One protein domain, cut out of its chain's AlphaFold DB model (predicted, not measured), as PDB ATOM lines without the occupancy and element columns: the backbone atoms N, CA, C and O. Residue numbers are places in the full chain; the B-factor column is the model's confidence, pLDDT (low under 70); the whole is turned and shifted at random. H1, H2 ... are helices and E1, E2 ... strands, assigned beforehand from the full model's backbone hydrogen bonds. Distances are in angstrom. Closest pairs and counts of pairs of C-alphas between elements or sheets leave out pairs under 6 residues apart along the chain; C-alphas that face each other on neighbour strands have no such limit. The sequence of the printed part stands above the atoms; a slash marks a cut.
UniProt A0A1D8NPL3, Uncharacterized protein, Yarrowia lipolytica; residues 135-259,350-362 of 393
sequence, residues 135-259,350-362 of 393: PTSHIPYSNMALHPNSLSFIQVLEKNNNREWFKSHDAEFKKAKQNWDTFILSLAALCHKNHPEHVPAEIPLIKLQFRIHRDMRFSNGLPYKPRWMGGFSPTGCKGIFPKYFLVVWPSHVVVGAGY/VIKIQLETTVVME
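This is residues 135 to 259 and 350 to 362 of the 393 residues of an uncharacterized protein of Yarrowia lipolytica (UniProt A0A1D8NPL3). One long helix, H3, runs along the E1 side of a small, twisted four-stranded sheet, covering that side of one face and leaving E3 and E4 beyond it. H1 packs at a steep tilt on the early part of H3, with the short helix H2 in the turn between the two, and a long loop, residues 195 to 227, leads from the end of H3 back to E1. The printed part has 138 residues with four named helices and four named strands, in the order H1 H2 H3 E1 E2 E3 E4 H4, and its class is mixed, helices and strands. The sheet's order is E1 E2 E3 E4, all antiparallel; the whole is compact, with a radius of gyration of the C-alphas of 15.1 A and spans of 44 by 40 by 26 A.

Start with H1, residues 148 to 159, then H2, residues 163 to 168, and H3, residues 170 to 194. H1 touches H3 with residues 149 to 153 alone, at a steep tilt of 61 degrees; the closest C-alphas, of Ser 150 and Ala 176, are 4.2 A apart. H2 is close to H1 but not clearly touching, its Phe 166 C-alpha 7.6 A from that of Leu 157. Next come E1, residues 228 to 232, E2, residues 243 to 248, E3, residues 253 to 259, and E4, residues 350 to 355. H3 is on the sheet at a height over the sheet of 8.6 A, and with E1 to E4 it makes two layers, a helix on one face of a sheet. It runs along the strands, at 25 degrees to E1 on the local plane; the closest C-alphas, of Ala 188 and Phe 232, are 6.7 A apart. H1 only grazes the sheet. E1, E2 and E3 form a meander, each strand the antiparallel neighbour of the one before; E1 and E2 are a hairpin, as are E2 and E3. Look for N 230 and O 246 at 2.9 A, N 247 and O 254 at 2.8 A, and, between E3 and E4, N 353 and O 255 at 2.8 A. H4, residues 358 to 361, is only just not on the sheet, with 4 pairs of C-alphas within 10 A; it is close to H1 but not clearly touching, the C-alphas of Pro 148 and Met 361 being 6.7 A apart. In H2 and H3 every O i to N i+4 pair is within hydrogen-bond range, in H1 6 of 8 are, and H4 is too short for such a pair.

Find C-alpha 148 at (-33.407, -2.467, 14.587), where H1 begins its 17.2 A; H2 spans 8.8 A. From C-alpha 170 at (-31.592, -16.241, 24.131), H3 runs 35.5 A. E1 to E4 measure 14.0, 16.1, 18.9 and 16.2 A, and H4, 5.0 A long, ends at C-alpha 361, (-29.338, 2.648, 13.258).

The C-alphas farthest apart, of Glu 164 and Glu 197, are 44.3 A apart. Residues 260 to 349 are not printed, and C-alphas 259 and 350 are 5.9 A apart across this cut. The link from H3 to E1 is long, with 33 residues. The mean pLDDT of the printed part is 94.5, and no printed residue is under 70.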
ATOM      1  N   PRO A 135     -39.963  -7.344  17.364       72.31
ATOM      2  CA  PRO A 135     -40.290  -7.150  15.959       72.31
ATOM      3  C   PRO A 135     -39.142  -7.590  15.049       72.31
ATOM      4  O   PRO A 135     -38.017  -7.097  15.149       72.31
ATOM      5  N   THR A 136     -39.430  -8.508  14.128       75.12
ATOM      6  CA  THR A 136     -38.430  -9.006  13.180       75.12
ATOM      7  C   THR A 136     -38.340  -8.082  11.966       75.12
ATOM      8  O   THR A 136     -39.144  -8.163  11.041       75.12
ATOM      9  N   SER A 137     -37.323  -7.219  11.933       78.38
ATOM     10  CA  SER A 137     -36.922  -6.529  10.704       78.38
ATOM     11  C   SER A 137     -36.172  -7.476   9.761       78.38
ATOM     12  O   SER A 137     -35.289  -8.221  10.190       78.38
ATOM     13  N   HIS A 138     -36.479  -7.396   8.464       79.25
ATOM     14  CA  HIS A 138     -35.813  -8.152   7.391       79.25
ATOM     15  C   HIS A 138     -34.607  -7.422   6.768       79.25
ATOM     16  O   HIS A 138     -34.064  -7.868   5.758       79.25
ATOM     17  N   ILE A 139     -34.183  -6.288   7.334       87.19
ATOM     18  CA  ILE A 139     -32.990  -5.562   6.873       87.19
ATOM     19  C   ILE A 139     -31.737  -6.416   7.171       87.19
ATOM     20  O   ILE A 139     -31.652  -6.981   8.262       87.19
ATOM     21  N   PRO A 140     -30.746  -6.521   6.264       89.44
ATOM     22  CA  PRO A 140     -29.491  -7.212   6.556       89.44
ATOM     23  C   PRO A 140     -28.713  -6.567   7.711       89.44
ATOM     24  O   PRO A 140     -28.675  -5.344   7.851       89.44
ATOM     25  N   TYR A 141     -28.036  -7.388   8.513       92.56
ATOM     26  CA  TYR A 141     -27.117  -6.900   9.539       92.56
ATOM     27  C   TYR A 141     -25.899  -6.199   8.917       92.56
ATOM     28  O   TYR A 141     -25.407  -6.586   7.857       92.56
ATOM     29  N   SER A 142     -25.397  -5.173   9.604       94.69
ATOM     30  CA  SER A 142     -24.219  -4.391   9.218       94.69
ATOM     31  C   SER A 142     -23.322  -4.181  10.433       94.69
ATOM     32  O   SER A 142     -23.808  -4.052  11.553       94.69
ATOM     33  N   ASN A 143     -22.013  -4.091  10.207       97.00
ATOM     34  CA  ASN A 143     -21.043  -3.767  11.256       97.00
ATOM     35  C   ASN A 143     -20.965  -2.249  11.522       97.00
ATOM     36  O   ASN A 143     -20.372  -1.827  12.507       97.00
ATOM     37  N   MET A 144     -21.550  -1.423  10.650       97.38
ATOM     38  CA  MET A 144     -21.530   0.044  10.755       97.38
ATOM     39  C   MET A 144     -22.806   0.634  11.374       97.38
ATOM     40  O   MET A 144     -22.815   1.818  11.706       97.38
ATOM     41  N   ALA A 145     -23.848  -0.181  11.559       97.44
ATOM     42  CA  ALA A 145     -25.159   0.219  12.061       97.44
ATOM     43  C   ALA A 145     -25.646  -0.746  13.154       97.44
ATOM     44  O   ALA A 145     -25.494  -1.966  13.035       97.44
ATOM     45  N   LEU A 146     -26.268  -0.211  14.202       97.50
ATOM     46  CA  LEU A 146     -27.022  -1.007  15.161       97.50
ATOM     47  C   LEU A 146     -28.343  -1.422  14.509       97.50
ATOM     48  O   LEU A 146     -29.169  -0.586  14.151       97.50
ATOM     49  N   HIS A 147     -28.539  -2.722  14.332       97.12
ATOM     50  CA  HIS A 147     -29.724  -3.272  13.688       97.12
ATOM     51  C   HIS A 147     -30.992  -2.988  14.515       97.12
ATOM     52  O   HIS A 147     -30.926  -3.051  15.747       97.12
ATOM     53  N   PRO A 148     -32.151  -2.710  13.880       95.94
ATOM     54  CA  PRO A 148     -33.407  -2.467  14.587       95.94
ATOM     55  C   PRO A 148     -33.744  -3.529  15.637       95.94
ATOM     56  O   PRO A 148     -34.064  -3.168  16.764       95.94
ATOM     57  N   ASN A 149     -33.574  -4.819  15.329       95.12
ATOM     58  CA  ASN A 149     -33.896  -5.904  16.261       95.12
ATOM     59  C   ASN A 149     -32.998  -5.856  17.513       95.12
ATOM     60  O   ASN A 149     -33.434  -6.234  18.597       95.12
ATOM     61  N   SER A 150     -31.769  -5.342  17.398       96.88
ATOM     62  CA  SER A 150     -30.830  -5.179  18.517       96.88
ATOM     63  C   SER A 150     -31.224  -4.037  19.459       96.88
ATOM     64  O   SER A 150     -30.930  -4.096  20.656       96.88
ATOM     65  N   LEU A 151     -31.891  -3.001  18.937       96.81
ATOM     66  CA  LEU A 151     -32.529  -1.956  19.739       96.81
ATOM     67  C   LEU A 151     -33.851  -2.465  20.334       96.81
ATOM     68  O   LEU A 151     -34.084  -2.302  21.531       96.81
ATOM     69  N   SER A 152     -34.683  -3.134  19.536       96.25
ATOM     70  CA  SER A 152     -35.951  -3.701  20.000       96.25
ATOM     71  C   SER A 152     -35.758  -4.749  21.094       96.25
ATOM     72  O   SER A 152     -36.514  -4.740  22.057       96.25
ATOM     73  N   PHE A 153     -34.699  -5.566  21.039       97.25
ATOM     74  CA  PHE A 153     -34.345  -6.486  22.123       97.25
ATOM     75  C   PHE A 153     -34.215  -5.758  23.471       97.25
ATOM     76  O   PHE A 153     -34.815  -6.183  24.454       97.25
ATOM     77  N   ILE A 154     -33.491  -4.628  23.536       97.44
ATOM     78  CA  ILE A 154     -33.353  -3.883  24.802       97.44
ATOM     79  C   ILE A 154     -34.620  -3.105  25.192       97.44
ATOM     80  O   ILE A 154     -34.824  -2.870  26.380       97.44
ATOM     81  N   GLN A 155     -35.484  -2.752  24.232       96.69
ATOM     82  CA  GLN A 155     -36.804  -2.152  24.490       96.69
ATOM     83  C   GLN A 155     -37.800  -3.154  25.086       96.69
ATOM     84  O   GLN A 155     -38.540  -2.809  26.005       96.69
ATOM     85  N   VAL A 156     -37.809  -4.394  24.597       96.88
ATOM     86  CA  VAL A 156     -38.653  -5.466  25.140       96.88
ATOM     87  C   VAL A 156     -38.092  -5.965  26.478       96.88
ATOM     88  O   VAL A 156     -38.848  -6.111  27.436       96.88
ATOM     89  N   LEU A 157     -36.766  -6.103  26.604       96.62
ATOM     90  CA  LEU A 157     -36.097  -6.443  27.866       96.62
ATOM     91  C   LEU A 157     -36.350  -5.418  28.985       96.62
ATOM     92  O   LEU A 157     -36.309  -5.779  30.157       96.62
ATOM     93  N   GLU A 158     -36.585  -4.140  28.669       96.12
ATOM     94  CA  GLU A 158     -36.932  -3.136  29.686       96.12
ATOM     95  C   GLU A 158     -38.263  -3.461  30.381       96.12
ATOM     96  O   GLU A 158     -38.378  -3.266  31.591       96.12
ATOM     97  N   LYS A 159     -39.227  -4.010  29.632       95.88
ATOM     98  CA  LYS A 159     -40.547  -4.418  30.129       95.88
ATOM     99  C   LYS A 159     -40.511  -5.803  30.781       95.88
ATOM    100  O   LYS A 159     -41.066  -5.987  31.856       95.88
ATOM    101  N   ASN A 160     -39.792  -6.746  30.169       95.38
ATOM    102  CA  ASN A 160     -39.791  -8.168  30.526       95.38
ATOM    103  C   ASN A 160     -38.494  -8.595  31.251       95.38
ATOM    104  O   ASN A 160     -37.878  -9.614  30.940       95.38
ATOM    105  N   ASN A 161     -38.017  -7.786  32.202       95.00
ATOM    106  CA  ASN A 161     -36.691  -7.945  32.820       95.00
ATOM    107  C   ASN A 161     -36.655  -9.029  33.922       95.00
ATOM    108  O   ASN A 161     -36.402  -8.741  35.093       95.00
ATOM    109  N   ASN A 162     -36.907 -10.282  33.546       94.38
ATOM    110  CA  ASN A 162     -36.790 -11.471  34.397       94.38
ATOM    111  C   ASN A 162     -35.921 -12.551  33.710       94.38
ATOM    112  O   ASN A 162     -35.525 -12.398  32.553       94.38
ATOM    113  N   ARG A 163     -35.522 -13.597  34.446       93.75
ATOM    114  CA  ARG A 163     -34.550 -14.598  33.951       93.75
ATOM    115  C   ARG A 163     -35.190 -15.586  32.985       93.75
ATOM    116  O   ARG A 163     -34.524 -16.088  32.087       93.75
ATOM    117  N   GLU A 164     -36.464 -15.855  33.205       95.44
ATOM    118  CA  GLU A 164     -37.299 -16.819  32.513       95.44
ATOM    119  C   GLU A 164     -37.531 -16.348  31.068       95.44
ATOM    120  O   GLU A 164     -37.171 -17.055  30.129       95.44
ATOM    121  N   TRP A 165     -37.973 -15.096  30.902       96.06
ATOM    122  CA  TRP A 165     -38.118 -14.409  29.616       96.06
ATOM    123  C   TRP A 165     -36.782 -14.270  28.878       96.06
ATOM    124  O   TRP A 165     -36.685 -14.555  27.687       96.06
ATOM    125  N   PHE A 166     -35.703 -13.895  29.579       96.12
ATOM    126  CA  PHE A 166     -34.383 -13.805  28.941       96.12
ATOM    127  C   PHE A 166     -33.905 -15.175  28.430       96.12
ATOM    128  O   PHE A 166     -33.259 -15.245  27.387       96.12
ATOM    129  N   LYS A 167     -34.229 -16.266  29.140       96.06
ATOM    130  CA  LYS A 167     -33.904 -17.633  28.715       96.06
ATOM    131  C   LYS A 167     -34.717 -18.061  27.488       96.06
ATOM    132  O   LYS A 167     -34.143 -18.709  26.618       96.06
ATOM    133  N   SER A 168     -36.003 -17.701  27.386       96.50
ATOM    134  CA  SER A 168     -36.800 -17.993  26.181       96.50
ATOM    135  C   SER A 168     -36.350 -17.186  24.953       96.50
ATOM    136  O   SER A 168     -36.463 -17.685  23.839       96.50
ATOM    137  N   HIS A 169     -35.745 -16.007  25.151       96.25
ATOM    138  CA  HIS A 169     -35.292 -15.090  24.089       96.25
ATOM    139  C   HIS A 169     -33.762 -15.083  23.862       96.25
ATOM    140  O   HIS A 169     -33.191 -14.117  23.342       96.25
ATOM    141  N   ASP A 170     -33.056 -16.151  24.251       95.12
ATOM    142  CA  ASP A 170     -31.592 -16.241  24.131       95.12
ATOM    143  C   ASP A 170     -31.103 -16.221  22.665       95.12
ATOM    144  O   ASP A 170     -30.034 -15.679  22.366       95.12
ATOM    145  N   ALA A 171     -31.894 -16.729  21.714       96.06
ATOM    146  CA  ALA A 171     -31.553 -16.680  20.289       96.06
ATOM    147  C   ALA A 171     -31.550 -15.236  19.744       96.06
ATOM    148  O   ALA A 171     -30.668 -14.853  18.968       96.06
ATOM    149  N   GLU A 172     -32.504 -14.419  20.176       95.56
ATOM    150  CA  GLU A 172     -32.654 -13.004  19.832       95.56
ATOM    151  C   GLU A 172     -31.549 -12.194  20.510       95.56
ATOM    152  O   GLU A 172     -30.901 -11.369  19.857       95.56
ATOM    153  N   PHE A 173     -31.252 -12.505  21.778       96.94
ATOM    154  CA  PHE A 173     -30.113 -11.938  22.493       96.94
ATOM    155  C   PHE A 173     -28.794 -12.207  21.764       96.94
ATOM    156  O   PHE A 173     -28.029 -11.270  21.541       96.94
ATOM    157  N   LYS A 174     -28.521 -13.452  21.352       97.38
ATOM    158  CA  LYS A 174     -27.288 -13.830  20.639       97.38
ATOM    159  C   LYS A 174     -27.119 -13.052  19.330       97.38
ATOM    160  O   LYS A 174     -26.042 -12.504  19.093       97.38
ATOM    161  N   LYS A 175     -28.183 -12.914  18.526       96.56
ATOM    162  CA  LYS A 175     -28.186 -12.098  17.291       96.56
ATOM    163  C   LYS A 175     -27.907 -10.616  17.591       96.56
ATOM    164  O   LYS A 175     -27.020 -10.013  16.985       96.56
ATOM    165  N   ALA A 176     -28.618 -10.041  18.565       97.31
ATOM    166  CA  ALA A 176     -28.457  -8.644  18.970       97.31
ATOM    167  C   ALA A 176     -27.049  -8.357  19.523       97.31
ATOM    168  O   ALA A 176     -26.423  -7.350  19.179       97.31
ATOM    169  N   LYS A 177     -26.517  -9.279  20.332       97.94
ATOM    170  CA  LYS A 177     -25.173  -9.229  20.910       97.94
ATOM    171  C   LYS A 177     -24.091  -9.296  19.833       97.94
ATOM    172  O   LYS A 177     -23.164  -8.494  19.883       97.94
ATOM    173  N   GLN A 178     -24.227 -10.183  18.845       98.12
ATOM    174  CA  GLN A 178     -23.286 -10.287  17.727       98.12
ATOM    175  C   GLN A 178     -23.241  -8.995  16.895       98.12
ATOM    176  O   GLN A 178     -22.161  -8.535  16.527       98.12
ATOM    177  N   ASN A 179     -24.392  -8.370  16.636       98.00
ATOM    178  CA  ASN A 179     -24.444  -7.077  15.954       98.00
ATOM    179  C   ASN A 179     -23.821  -5.946  16.786       98.00
ATOM    180  O   ASN A 179     -23.062  -5.140  16.252       98.00
ATOM    181  N   TRP A 180     -24.094  -5.903  18.090       98.56
ATOM    182  CA  TRP A 180     -23.436  -4.961  18.994       98.56
ATOM    183  C   TRP A 180     -21.909  -5.148  19.021       98.56
ATOM    184  O   TRP A 180     -21.166  -4.166  19.020       98.56
ATOM    185  N   ASP A 181     -21.431  -6.393  18.983       98.44
ATOM    186  CA  ASP A 181     -20.003  -6.716  18.960       98.44
ATOM    187  C   ASP A 181     -19.311  -6.196  17.701       98.44
ATOM    188  O   ASP A 181     -18.289  -5.508  17.795       98.44
ATOM    189  N   THR A 182     -19.877  -6.459  16.520       98.19
ATOM    190  CA  THR A 182     -19.300  -5.962  15.264       98.19
ATOM    191  C   THR A 182     -19.408  -4.441  15.131       98.19
ATOM    192  O   THR A 182     -18.490  -3.808  14.599       98.19
ATOM    193  N   PHE A 183     -20.465  -3.834  15.684       98.62
ATOM    194  CA  PHE A 183     -20.613  -2.382  15.788       98.62
ATOM    195  C   PHE A 183     -19.533  -1.746  16.675       98.62
ATOM    196  O   PHE A 183     -18.885  -0.776  16.275       98.62
ATOM    197  N   ILE A 184     -19.282  -2.309  17.862       98.25
ATOM    198  CA  ILE A 184     -18.271  -1.795  18.795       98.25
ATOM    199  C   ILE A 184     -16.846  -1.979  18.272       98.25
ATOM    200  O   ILE A 184     -16.033  -1.075  18.459       98.25
ATOM    201  N   LEU A 185     -16.538  -3.075  17.570       98.19
ATOM    202  CA  LEU A 185     -15.240  -3.242  16.903       98.19
ATOM    203  C   LEU A 185     -15.027  -2.193  15.803       98.19
ATOM    204  O   LEU A 185     -13.968  -1.567  15.743       98.19
ATOM    205  N   SER A 186     -16.048  -1.936  14.982       98.25
ATOM    206  CA  SER A 186     -15.983  -0.916  13.926       98.25
ATOM    207  C   SER A 186     -15.806   0.488  14.515       98.25
ATOM    208  O   SER A 186     -14.962   1.263  14.059       98.25
ATOM    209  N   LEU A 187     -16.530   0.802  15.594       98.56
ATOM    210  CA  LEU A 187     -16.373   2.055  16.330       98.56
ATOM    211  C   LEU A 187     -14.990   2.166  17.001       98.56
ATOM    212  O   LEU A 187     -14.395   3.240  16.963       98.56
ATOM    213  N   ALA A 188     -14.433   1.079  17.546       98.38
ATOM    214  CA  ALA A 188     -13.082   1.060  18.117       98.38
ATOM    215  C   ALA A 188     -12.003   1.364  17.066       98.38
ATOM    216  O   ALA A 188     -11.144   2.214  17.306       98.38
ATOM    217  N   ALA A 189     -12.085   0.749  15.881       98.19
ATOM    218  CA  ALA A 189     -11.164   1.016  14.776       98.19
ATOM    219  C   ALA A 189     -11.231   2.484  14.312       98.19
ATOM    220  O   ALA A 189     -10.204   3.115  14.047       98.19
ATOM    221  N   LEU A 190     -12.432   3.072  14.281       98.38
ATOM    222  CA  LEU A 190     -12.617   4.496  13.994       98.38
ATOM    223  C   LEU A 190     -12.091   5.399  15.120       98.38
ATOM    224  O   LEU A 190     -11.509   6.445  14.829       98.38
ATOM    225  N   CYS A 191     -12.247   5.017  16.389       97.62
ATOM    226  CA  CYS A 191     -11.636   5.714  17.523       97.62
ATOM    227  C   CYS A 191     -10.107   5.719  17.407       97.62
ATOM    228  O   CYS A 191      -9.508   6.793  17.462       97.62
ATOM    229  N   HIS A 192      -9.495   4.554  17.165       97.94
ATOM    230  CA  HIS A 192      -8.057   4.414  16.939       97.94
ATOM    231  C   HIS A 192      -7.586   5.299  15.776       97.94
ATOM    232  O   HIS A 192      -6.714   6.138  15.965       97.94
ATOM    233  N   LYS A 193      -8.235   5.227  14.606       98.25
ATOM    234  CA  LYS A 193      -7.902   6.062  13.435       98.25
ATOM    235  C   LYS A 193      -7.916   7.572  13.722       98.25
ATOM    236  O   LYS A 193      -7.204   8.324  13.064       98.25
ATOM    237  N   ASN A 194      -8.752   8.036  14.653       97.62
ATOM    238  CA  ASN A 194      -8.890   9.459  14.975       97.62
ATOM    239  C   ASN A 194      -8.065   9.915  16.194       97.62
ATOM    240  O   ASN A 194      -7.889  11.124  16.362       97.62
ATOM    241  N   HIS A 195      -7.621   8.998  17.059       97.50
ATOM    242  CA  HIS A 195      -6.895   9.300  18.299       97.50
ATOM    243  C   HIS A 195      -6.023   8.098  18.751       97.50
ATOM    244  O   HIS A 195      -6.264   7.527  19.825       97.50
ATOM    245  N   PRO A 196      -5.053   7.663  17.919       96.31
ATOM    246  CA  PRO A 196      -4.317   6.412  18.115       96.31
ATOM    247  C   PRO A 196      -3.445   6.412  19.376       96.31
ATOM    248  O   PRO A 196      -3.207   5.355  19.951       96.31
ATOM    249  N   GLU A 197      -3.023   7.588  19.849       94.06
ATOM    250  CA  GLU A 197      -2.248   7.755  21.083       94.06
ATOM    251  C   GLU A 197      -3.053   7.462  22.363       94.06
ATOM    252  O   GLU A 197      -2.478   7.336  23.441       94.06
ATOM    253  N   HIS A 198      -4.384   7.360  22.262       95.25
ATOM    254  CA  HIS A 198      -5.279   7.106  23.399       95.25
ATOM    255  C   HIS A 198      -6.107   5.830  23.256       95.25
ATOM    256  O   HIS A 198      -6.533   5.253  24.254       95.25
ATOM    257  N   VAL A 199      -6.388   5.398  22.027       96.44
ATOM    258  CA  VAL A 199      -7.120   4.157  21.753       96.44
ATOM    259  C   VAL A 199      -6.219   3.263  20.902       96.44
ATOM    260  O   VAL A 199      -6.106   3.515  19.703       96.44
ATOM    261  N   PRO A 200      -5.560   2.250  21.498       95.56
ATOM    262  CA  PRO A 200      -4.799   1.240  20.766       95.56
ATOM    263  C   PRO A 200      -5.613   0.556  19.659       95.56
ATOM    264  O   PRO A 200      -6.832   0.428  19.770       95.56
ATOM    265  N   ALA A 201      -4.926   0.100  18.607       93.75
ATOM    266  CA  ALA A 201      -5.549  -0.589  17.473       93.75
ATOM    267  C   ALA A 201      -6.225  -1.902  17.894       93.75
ATOM    268  O   ALA A 201      -7.336  -2.206  17.467       93.75
ATOM    269  N   GLU A 202      -5.552  -2.655  18.765       90.81
ATOM    270  CA  GLU A 202      -5.970  -3.979  19.209       90.81
ATOM    271  C   GLU A 202      -6.338  -3.939  20.693       90.81
ATOM    272  O   GLU A 202      -5.491  -3.973  21.587       90.81
ATOM    273  N   ILE A 203      -7.641  -3.857  20.963       91.88
ATOM    274  CA  ILE A 203      -8.207  -4.026  22.301       91.88
ATOM    275  C   ILE A 203      -9.164  -5.223  22.235       91.88
ATOM    276  O   ILE A 203     -10.107  -5.185  21.443       91.88
ATOM    277  N   PRO A 204      -8.981  -6.267  23.067       94.94
ATOM    278  CA  PRO A 204      -9.900  -7.399  23.116       94.94
ATOM    279  C   PRO A 204     -11.354  -6.953  23.301       94.94
ATOM    280  O   PRO A 204     -11.650  -6.160  24.196       94.94
ATOM    281  N   LEU A 205     -12.267  -7.509  22.503       96.06
ATOM    282  CA  LEU A 205     -13.697  -7.166  22.484       96.06
ATOM    283  C   LEU A 205     -14.346  -7.146  23.881       96.06
ATOM    284  O   LEU A 205     -15.148  -6.264  24.188       96.06
ATOM    285  N   ILE A 206     -13.962  -8.079  24.756       95.00
ATOM    286  CA  ILE A 206     -14.454  -8.164  26.139       95.00
ATOM    287  C   ILE A 206     -14.076  -6.942  27.000       95.00
ATOM    288  O   ILE A 206     -14.781  -6.614  27.949       95.00
ATOM    289  N   LYS A 207     -12.994  -6.228  26.655       95.06
ATOM    290  CA  LYS A 207     -12.575  -4.982  27.314       95.06
ATOM    291  C   LYS A 207     -13.280  -3.745  26.745       95.06
ATOM    292  O   LYS A 207     -13.271  -2.721  27.416       95.06
ATOM    293  N   LEU A 208     -13.886  -3.809  25.556       96.56
ATOM    294  CA  LEU A 208     -14.515  -2.662  24.877       96.56
ATOM    295  C   LEU A 208     -15.975  -2.400  25.278       96.56
ATOM    296  O   LEU A 208     -16.550  -1.387  24.880       96.56
ATOM    297  N   GLN A 209     -16.592  -3.293  26.053       95.25
ATOM    298  CA  GLN A 209     -18.017  -3.234  26.389       95.25
ATOM    299  C   GLN A 209     -18.313  -3.679  27.823       95.25
ATOM    300  O   GLN A 209     -17.495  -4.323  28.476       95.25
ATOM    301  N   PHE A 210     -19.506  -3.353  28.314       93.19
ATOM    302  CA  PHE A 210     -20.024  -3.866  29.579       93.19
ATOM    303  C   PHE A 210     -21.024  -4.998  29.334       93.19
ATOM    304  O   PHE A 210     -21.889  -4.899  28.468       93.19
ATOM    305  N   ARG A 211     -20.964  -6.049  30.161       93.31
ATOM    306  CA  ARG A 211     -21.969  -7.124  30.155       93.31
ATOM    307  C   ARG A 211     -23.371  -6.587  30.477       93.31
ATOM    308  O   ARG A 211     -23.522  -5.762  31.388       93.31
ATOM    309  N   ILE A 212     -24.383  -7.124  29.792       95.12
ATOM    310  CA  ILE A 212     -25.804  -6.811  30.015       95.12
ATOM    311  C   ILE A 212     -26.269  -7.253  31.418       95.12
ATOM    312  O   ILE A 212     -26.976  -6.521  32.106       95.12
ATOM    313  N   HIS A 213     -25.753  -8.385  31.905       93.88
ATOM    314  CA  HIS A 213     -25.998  -8.930  33.242       93.88
ATOM    315  C   HIS A 213     -25.592  -7.972  34.380       93.88
ATOM    316  O   HIS A 213     -24.503  -7.373  34.370       93.88
ATOM    317  N   ARG A 214     -26.435  -7.855  35.410       91.00
ATOM    318  CA  ARG A 214     -26.114  -7.193  36.684       91.00
ATOM    319  C   ARG A 214     -25.394  -8.165  37.628       91.00
ATOM    320  O   ARG A 214     -25.549  -9.374  37.514       91.00
ATOM    321  N   ASP A 215     -24.566  -7.653  38.543       86.75
ATOM    322  CA  ASP A 215     -24.077  -8.482  39.654       86.75
ATOM    323  C   ASP A 215     -25.156  -8.540  40.739       86.75
ATOM    324  O   ASP A 215     -25.425  -7.546  41.415       86.75
ATOM    325  N   MET A 216     -25.809  -9.694  40.847       84.38
ATOM    326  CA  MET A 216     -26.955  -9.894  41.733       84.38
ATOM    327  C   MET A 216     -26.567 -10.194  43.182       84.38
ATOM    328  O   MET A 216     -27.407 -10.062  44.062       84.38
ATOM    329  N   ARG A 217     -25.294 -10.511  43.465       85.25
ATOM    330  CA  ARG A 217     -24.816 -10.783  44.837       85.25
ATOM    331  C   ARG A 217     -24.923  -9.561  45.755       85.25
ATOM    332  O   ARG A 217     -24.973  -9.705  46.970       85.25
ATOM    333  N   PHE A 218     -24.965  -8.370  45.158       75.81
ATOM    334  CA  PHE A 218     -25.001  -7.076  45.844       75.81
ATOM    335  C   PHE A 218     -26.137  -6.168  45.328       75.81
ATOM    336  O   PHE A 218     -26.088  -4.954  45.513       75.81
ATOM    337  N   SER A 219     -27.132  -6.709  44.610       76.69
ATOM    338  CA  SER A 219     -28.227  -5.929  44.010       76.69
ATOM    339  C   SER A 219     -29.583  -6.609  44.188       76.69
ATOM    340  O   SER A 219     -29.836  -7.639  43.578       76.69
ATOM    341  N   ASN A 220     -30.503  -5.947  44.893       74.81
ATOM    342  CA  ASN A 220     -31.903  -6.376  45.048       74.81
ATOM    343  C   ASN A 220     -32.801  -5.863  43.898       74.81
ATOM    344  O   ASN A 220     -33.936  -5.457  44.132       74.81
ATOM    345  N   GLY A 221     -32.264  -5.750  42.679       83.75
ATOM    346  CA  GLY A 221     -32.927  -5.091  41.545       83.75
ATOM    347  C   GLY A 221     -33.089  -5.999  40.329       83.75
ATOM    348  O   GLY A 221     -32.826  -7.193  40.399       83.75
ATOM    349  N   LEU A 222     -33.479  -5.417  39.194       91.00
ATOM    350  CA  LEU A 222     -33.651  -6.164  37.946       91.00
ATOM    351  C   LEU A 222     -32.342  -6.868  37.497       91.00
ATOM    352  O   LEU A 222     -31.268  -6.249  37.581       91.00
ATOM    353  N   PRO A 223     -32.413  -8.129  37.018       93.06
ATOM    354  CA  PRO A 223     -31.253  -8.961  36.683       93.06
ATOM    355  C   PRO A 223     -30.430  -8.457  35.490       93.06
ATOM    356  O   PRO A 223     -29.210  -8.661  35.459       93.06
ATOM    357  N   TYR A 224     -31.051  -7.760  34.536       96.00
ATOM    358  CA  TYR A 224     -30.391  -7.266  33.327       96.00
ATOM    359  C   TYR A 224     -30.436  -5.739  33.235       96.00
ATOM    360  O   TYR A 224     -31.328  -5.066  33.753       96.00
ATOM    361  N   LYS A 225     -29.450  -5.167  32.545       95.31
ATOM    362  CA  LYS A 225     -29.420  -3.752  32.168       95.31
ATOM    363  C   LYS A 225     -30.056  -3.640  30.774       95.31
ATOM    364  O   LYS A 225     -29.449  -4.161  29.844       95.31
ATOM    365  N   PRO A 226     -31.195  -2.957  30.580       96.75
ATOM    366  CA  PRO A 226     -31.793  -2.786  29.254       96.75
ATOM    367  C   PRO A 226     -31.026  -1.716  28.459       96.75
ATOM    368  O   PRO A 226     -31.520  -0.625  28.214       96.75
ATOM    369  N   ARG A 227     -29.749  -1.968  28.155       97.75
ATOM    370  CA  ARG A 227     -28.890  -1.066  27.381       97.75
ATOM    371  C   ARG A 227     -27.665  -1.770  26.825       97.75
ATOM    372  O   ARG A 227     -27.085  -2.637  27.481       97.75
ATOM    373  N   TRP A 228     -27.190  -1.273  25.694       98.19
ATOM    374  CA  TRP A 228     -25.847  -1.550  25.199       98.19
ATOM    375  C   TRP A 228     -24.874  -0.472  25.682       98.19
ATOM    376  O   TRP A 228     -25.246   0.696  25.811       98.19
ATOM    377  N   MET A 229     -23.635  -0.841  26.017       97.06
ATOM    378  CA  MET A 229     -22.679   0.099  26.611       97.06
ATOM    379  C   MET A 229     -21.226  -0.256  26.282       97.06
ATOM    380  O   MET A 229     -20.758  -1.344  26.620       97.06
ATOM    381  N   GLY A 230     -20.524   0.678  25.637       96.69
ATOM    382  CA  GLY A 230     -19.150   0.541  25.148       96.69
ATOM    383  C   GLY A 230     -18.226   1.642  25.664       96.69
ATOM    384  O   GLY A 230     -18.690   2.733  26.008       96.69
ATOM    385  N   GLY A 231     -16.923   1.367  25.721       96.38
ATOM    386  CA  GLY A 231     -15.916   2.273  26.274       96.38
ATOM    387  C   GLY A 231     -14.531   2.098  25.649       96.38
ATOM    388  O   GLY A 231     -14.006   0.989  25.571       96.38
ATOM    389  N   PHE A 232     -13.923   3.214  25.243       96.69
ATOM    390  CA  PHE A 232     -12.671   3.256  24.486       96.69
ATOM    391  C   PHE A 232     -11.640   4.131  25.214       96.69
ATOM    392  O   PHE A 232     -11.831   5.336  25.404       96.69
ATOM    393  N   SER A 233     -10.552   3.501  25.645       94.94
ATOM    394  CA  SER A 233      -9.393   4.091  26.330       94.94
ATOM    395  C   SER A 233      -8.199   3.130  26.175       94.94
ATOM    396  O   SER A 233      -8.413   2.042  25.629       94.94
ATOM    397  N   PRO A 234      -6.993   3.431  26.696       93.56
ATOM    398  CA  PRO A 234      -5.847   2.519  26.629       93.56
ATOM    399  C   PRO A 234      -6.132   1.106  27.167       93.56
ATOM    400  O   PRO A 234      -5.534   0.138  26.711       93.56
ATOM    401  N   THR A 235      -7.084   0.969  28.098       91.75
ATOM    402  CA  THR A 235      -7.527  -0.317  28.674       91.75
ATOM    403  C   THR A 235      -9.019  -0.605  28.446       91.75
ATOM    404  O   THR A 235      -9.621  -1.407  29.165       91.75
ATOM    405  N   GLY A 236      -9.640   0.044  27.453       92.31
ATOM    406  CA  GLY A 236     -11.069  -0.084  27.145       92.31
ATOM    407  C   GLY A 236     -11.979   0.502  28.234       92.31
ATOM    408  O   GLY A 236     -11.786   1.635  28.683       92.31
ATOM    409  N   CYS A 237     -12.973  -0.270  28.672       90.62
ATOM    410  CA  CYS A 237     -13.946   0.076  29.709       90.62
ATOM    411  C   CYS A 237     -13.372   0.128  31.131       90.62
ATOM    412  O   CYS A 237     -13.957   0.798  31.979       90.62
ATOM    413  N   LYS A 238     -12.265  -0.571  31.414       85.94
ATOM    414  CA  LYS A 238     -11.641  -0.629  32.750       85.94
ATOM    415  C   LYS A 238     -10.478   0.363  32.884       85.94
ATOM    416  O   LYS A 238     -10.048   0.957  31.898       85.94
ATOM    417  N   GLY A 239      -9.959   0.521  34.104       84.38
ATOM    418  CA  GLY A 239      -8.753   1.305  34.402       84.38
ATOM    419  C   GLY A 239      -8.989   2.802  34.636       84.38
ATOM    420  O   GLY A 239     -10.094   3.319  34.458       84.38
ATOM    421  N   ILE A 240      -7.927   3.504  35.042       86.00
ATOM    422  CA  ILE A 240      -7.957   4.911  35.491       86.00
ATOM    423  C   ILE A 240      -7.931   5.951  34.359       86.00
ATOM    424  O   ILE A 240      -7.890   7.146  34.622       86.00
ATOM    425  N   PHE A 241      -7.964   5.538  33.096       91.00
ATOM    426  CA  PHE A 241      -7.904   6.482  31.980       91.00
ATOM    427  C   PHE A 241      -9.251   7.181  31.740       91.00
ATOM    428  O   PHE A 241     -10.308   6.573  31.972       91.00
ATOM    429  N   PRO A 242      -9.253   8.427  31.229       93.94
ATOM    430  CA  PRO A 242     -10.449   9.005  30.635       93.94
ATOM    431  C   PRO A 242     -10.843   8.182  29.402       93.94
ATOM    432  O   PRO A 242      -9.998   7.627  28.699       93.94
ATOM    433  N   LYS A 243     -12.142   8.064  29.152       94.56
ATOM    434  CA  LYS A 243     -12.707   7.129  28.171       94.56
ATOM    435  C   LYS A 243     -13.641   7.881  27.243       94.56
ATOM    436  O   LYS A 243     -14.407   8.712  27.727       94.56
ATOM    437  N   TYR A 244     -13.635   7.555  25.957       97.94
ATOM    438  CA  TYR A 244     -14.833   7.724  25.135       97.94
ATOM    439  C   TYR A 244     -15.833   6.642  25.538       97.94
ATOM    440  O   TYR A 244     -15.420   5.535  25.884       97.94
ATOM    441  N   PHE A 245     -17.129   6.923  25.499       97.50
ATOM    442  CA  PHE A 245     -18.153   5.914  25.757       97.50
ATOM    443  C   PHE A 245     -19.401   6.147  24.917       97.50
ATOM    444  O   PHE A 245     -19.766   7.278  24.590       97.50
ATOM    445  N   LEU A 246     -20.063   5.039  24.608       98.44
ATOM    446  CA  LEU A 246     -21.367   4.999  23.969       98.44
ATOM    447  C   LEU A 246     -22.313   4.213  24.871       98.44
ATOM    448  O   LEU A 246     -21.964   3.127  25.336       98.44
ATOM    449  N   VAL A 247     -23.506   4.745  25.097       98.19
ATOM    450  CA  VAL A 247     -24.597   4.056  25.784       98.19
ATOM    451  C   VAL A 247     -25.827   4.122  24.892       98.19
ATOM    452  O   VAL A 247     -26.254   5.214  24.534       98.19
ATOM    453  N   VAL A 248     -26.395   2.975  24.533       98.62
ATOM    454  CA  VAL A 248     -27.661   2.892  23.797       98.62
ATOM    455  C   VAL A 248     -28.713   2.378  24.763       98.62
ATOM    456  O   VAL A 248     -28.660   1.221  25.178       98.62
ATOM    457  N   TRP A 249     -29.627   3.256  25.155       98.19
ATOM    458  CA  TRP A 249     -30.808   2.936  25.948       98.19
ATOM    459  C   TRP A 249     -32.010   2.673  25.026       98.19
ATOM    460  O   TRP A 249     -31.947   2.989  23.836       98.19
ATOM    461  N   PRO A 250     -33.133   2.154  25.554       97.81
ATOM    462  CA  PRO A 250     -34.332   1.859  24.769       97.81
ATOM    463  C   PRO A 250     -34.928   3.095  24.083       97.81
ATOM    464  O   PRO A 250     -35.493   2.997  22.994       97.81
ATOM    465  N   SER A 251     -34.774   4.259  24.723       97.50
ATOM    466  CA  SER A 251     -35.377   5.540  24.337       97.50
ATOM    467  C   SER A 251     -34.396   6.591  23.814       97.50
ATOM    468  O   SER A 251     -34.837   7.580  23.244       97.50
ATOM    469  N   HIS A 252     -33.085   6.433  24.025       98.19
ATOM    470  CA  HIS A 252     -32.091   7.442  23.641       98.19
ATOM    471  C   HIS A 252     -30.671   6.869  23.564       98.19
ATOM    472  O   HIS A 252     -30.349   5.835  24.150       98.19
ATOM    473  N   VAL A 253     -29.784   7.588  22.887       98.56
ATOM    474  CA  VAL A 253     -28.344   7.320  22.844       98.56
ATOM    475  C   VAL A 253     -27.612   8.385  23.655       98.56
ATOM    476  O   VAL A 253     -27.950   9.564  23.595       98.56
ATOM    477  N   VAL A 254     -26.583   7.987  24.402       98.25
ATOM    478  CA  VAL A 254     -25.625   8.901  25.032       98.25
ATOM    479  C   VAL A 254     -24.238   8.612  24.480       98.25
ATOM    480  O   VAL A 254     -23.667   7.551  24.734       98.25
ATOM    481  N   VAL A 255     -23.676   9.580  23.763       98.19
ATOM    482  CA  VAL A 255     -22.279   9.571  23.320       98.19
ATOM    483  C   VAL A 255     -21.498  10.582  24.155       98.19
ATOM    484  O   VAL A 255     -21.989  11.671  24.449       98.19
ATOM    485  N   GLY A 256     -20.295  10.237  24.605       97.50
ATOM    486  CA  GLY A 256     -19.555  11.130  25.489       97.50
ATOM    487  C   GLY A 256     -18.107  10.742  25.717       97.50
ATOM    488  O   GLY A 256     -17.607   9.751  25.183       97.50
ATOM    489  N   ALA A 257     -17.422  11.556  26.516       97.44
ATOM    490  CA  ALA A 257     -16.059  11.285  26.934       97.44
ATOM    491  C   ALA A 257     -15.719  11.922  28.282       97.44
ATOM    492  O   ALA A 257     -16.222  12.992  28.629       97.44
ATOM    493  N   GLY A 258     -14.817  11.294  29.029       94.88
ATOM    494  CA  GLY A 258     -14.252  11.879  30.238       94.88
ATOM    495  C   GLY A 258     -13.767  10.865  31.261       94.88
ATOM    496  O   GLY A 258     -13.648   9.675  30.972       94.88
ATOM    497  N   TYR A 259     -13.501  11.348  32.470       91.69
ATOM    498  CA  TYR A 259     -13.092  10.528  33.605       91.69
ATOM    499  C   TYR A 259     -14.269  10.311  34.566       91.69
ATOM    500  O   TYR A 259     -14.949  11.264  34.939       91.69
ATOM    501  N   VAL A 350     -16.952  14.628  32.944       95.50
ATOM    502  CA  VAL A 350     -17.534  13.981  31.767       95.50
ATOM    503  C   VAL A 350     -18.311  14.983  30.926       95.50
ATOM    504  O   VAL A 350     -19.088  15.772  31.449       95.50
ATOM    505  N   ILE A 351     -18.137  14.892  29.611       97.81
ATOM    506  CA  ILE A 351     -18.982  15.546  28.617       97.81
ATOM    507  C   ILE A 351     -19.874  14.473  27.979       97.81
ATOM    508  O   ILE A 351     -19.386  13.405  27.600       97.81
ATOM    509  N   LYS A 352     -21.180  14.741  27.893       96.19
ATOM    510  CA  LYS A 352     -22.229  13.839  27.394       96.19
ATOM    511  C   LYS A 352     -23.086  14.586  26.381       96.19
ATOM    512  O   LYS A 352     -23.448  15.731  26.619       96.19
ATOM    513  N   ILE A 353     -23.456  13.907  25.307       96.94
ATOM    514  CA  ILE A 353     -24.408  14.374  24.302       96.94
ATOM    515  C   ILE A 353     -25.498  13.307  24.222       96.94
ATOM    516  O   ILE A 353     -25.193  12.131  24.010       96.94
ATOM    517  N   GLN A 354     -26.749  13.709  24.431       97.31
ATOM    518  CA  GLN A 354     -27.908  12.836  24.260       97.31
ATOM    519  C   GLN A 354     -28.465  13.002  22.843       97.31
ATOM    520  O   GLN A 354     -28.579  14.123  22.354       97.31
ATOM    521  N   LEU A 355     -28.783  11.882  22.200       97.62
ATOM    522  CA  LEU A 355     -29.233  11.777  20.814       97.62
ATOM    523  C   LEU A 355     -30.433  10.821  20.724       97.62
ATOM    524  O   LEU A 355     -30.618   9.964  21.592       97.62
ATOM    525  N   GLU A 356     -31.211  10.932  19.651       97.81
ATOM    526  CA  GLU A 356     -32.252   9.959  19.297       97.81
ATOM    527  C   GLU A 356     -31.654   8.582  18.981       97.81
ATOM    528  O   GLU A 356     -30.513   8.481  18.532       97.81
ATOM    529  N   THR A 357     -32.413   7.501  19.172       96.94
ATOM    530  CA  THR A 357     -31.922   6.131  18.907       96.94
ATOM    531  C   THR A 357     -31.655   5.849  17.430       96.94
ATOM    532  O   THR A 357     -30.789   5.035  17.108       96.94
ATOM    533  N   THR A 358     -32.321   6.562  16.523       96.12
ATOM    534  CA  THR A 358     -32.153   6.409  15.070       96.12
ATOM    535  C   THR A 358     -30.715   6.648  14.606       96.12
ATOM    536  O   THR A 358     -30.254   5.964  13.696       96.12
ATOM    537  N   VAL A 359     -29.951   7.527  15.267       96.94
ATOM    538  CA  VAL A 359     -28.591   7.911  14.828       96.94
ATOM    539  C   VAL A 359     -27.582   6.757  14.829       96.94
ATOM    540  O   VAL A 359     -26.595   6.817  14.099       96.94
ATOM    541  N   VAL A 360     -27.795   5.719  15.651       96.94
ATOM    542  CA  VAL A 360     -26.945   4.512  15.648       96.94
ATOM    543  C   VAL A 360     -27.447   3.447  14.675       96.94
ATOM    544  O   VAL A 360     -26.677   2.559  14.325       96.94
ATOM    545  N   MET A 361     -28.702   3.548  14.227       96.38
ATOM    546  CA  MET A 361     -29.338   2.648  13.258       96.38
ATOM    547  C   MET A 361     -29.090   3.066  11.803       96.38
ATOM    548  O   MET A 361     -29.265   2.257  10.893       96.38
ATOM    549  N   GLU A 362     -28.674   4.316  11.582       96.75
ATOM    550  CA  GLU A 362     -28.207   4.796  10.283       96.75
ATOM    551  C   GLU A 362     -27.100   3.903   9.714       96.75
ATOM    552  O   GLU A 362     -26.261   3.383  10.452       96.75
TER     553      GLU A 362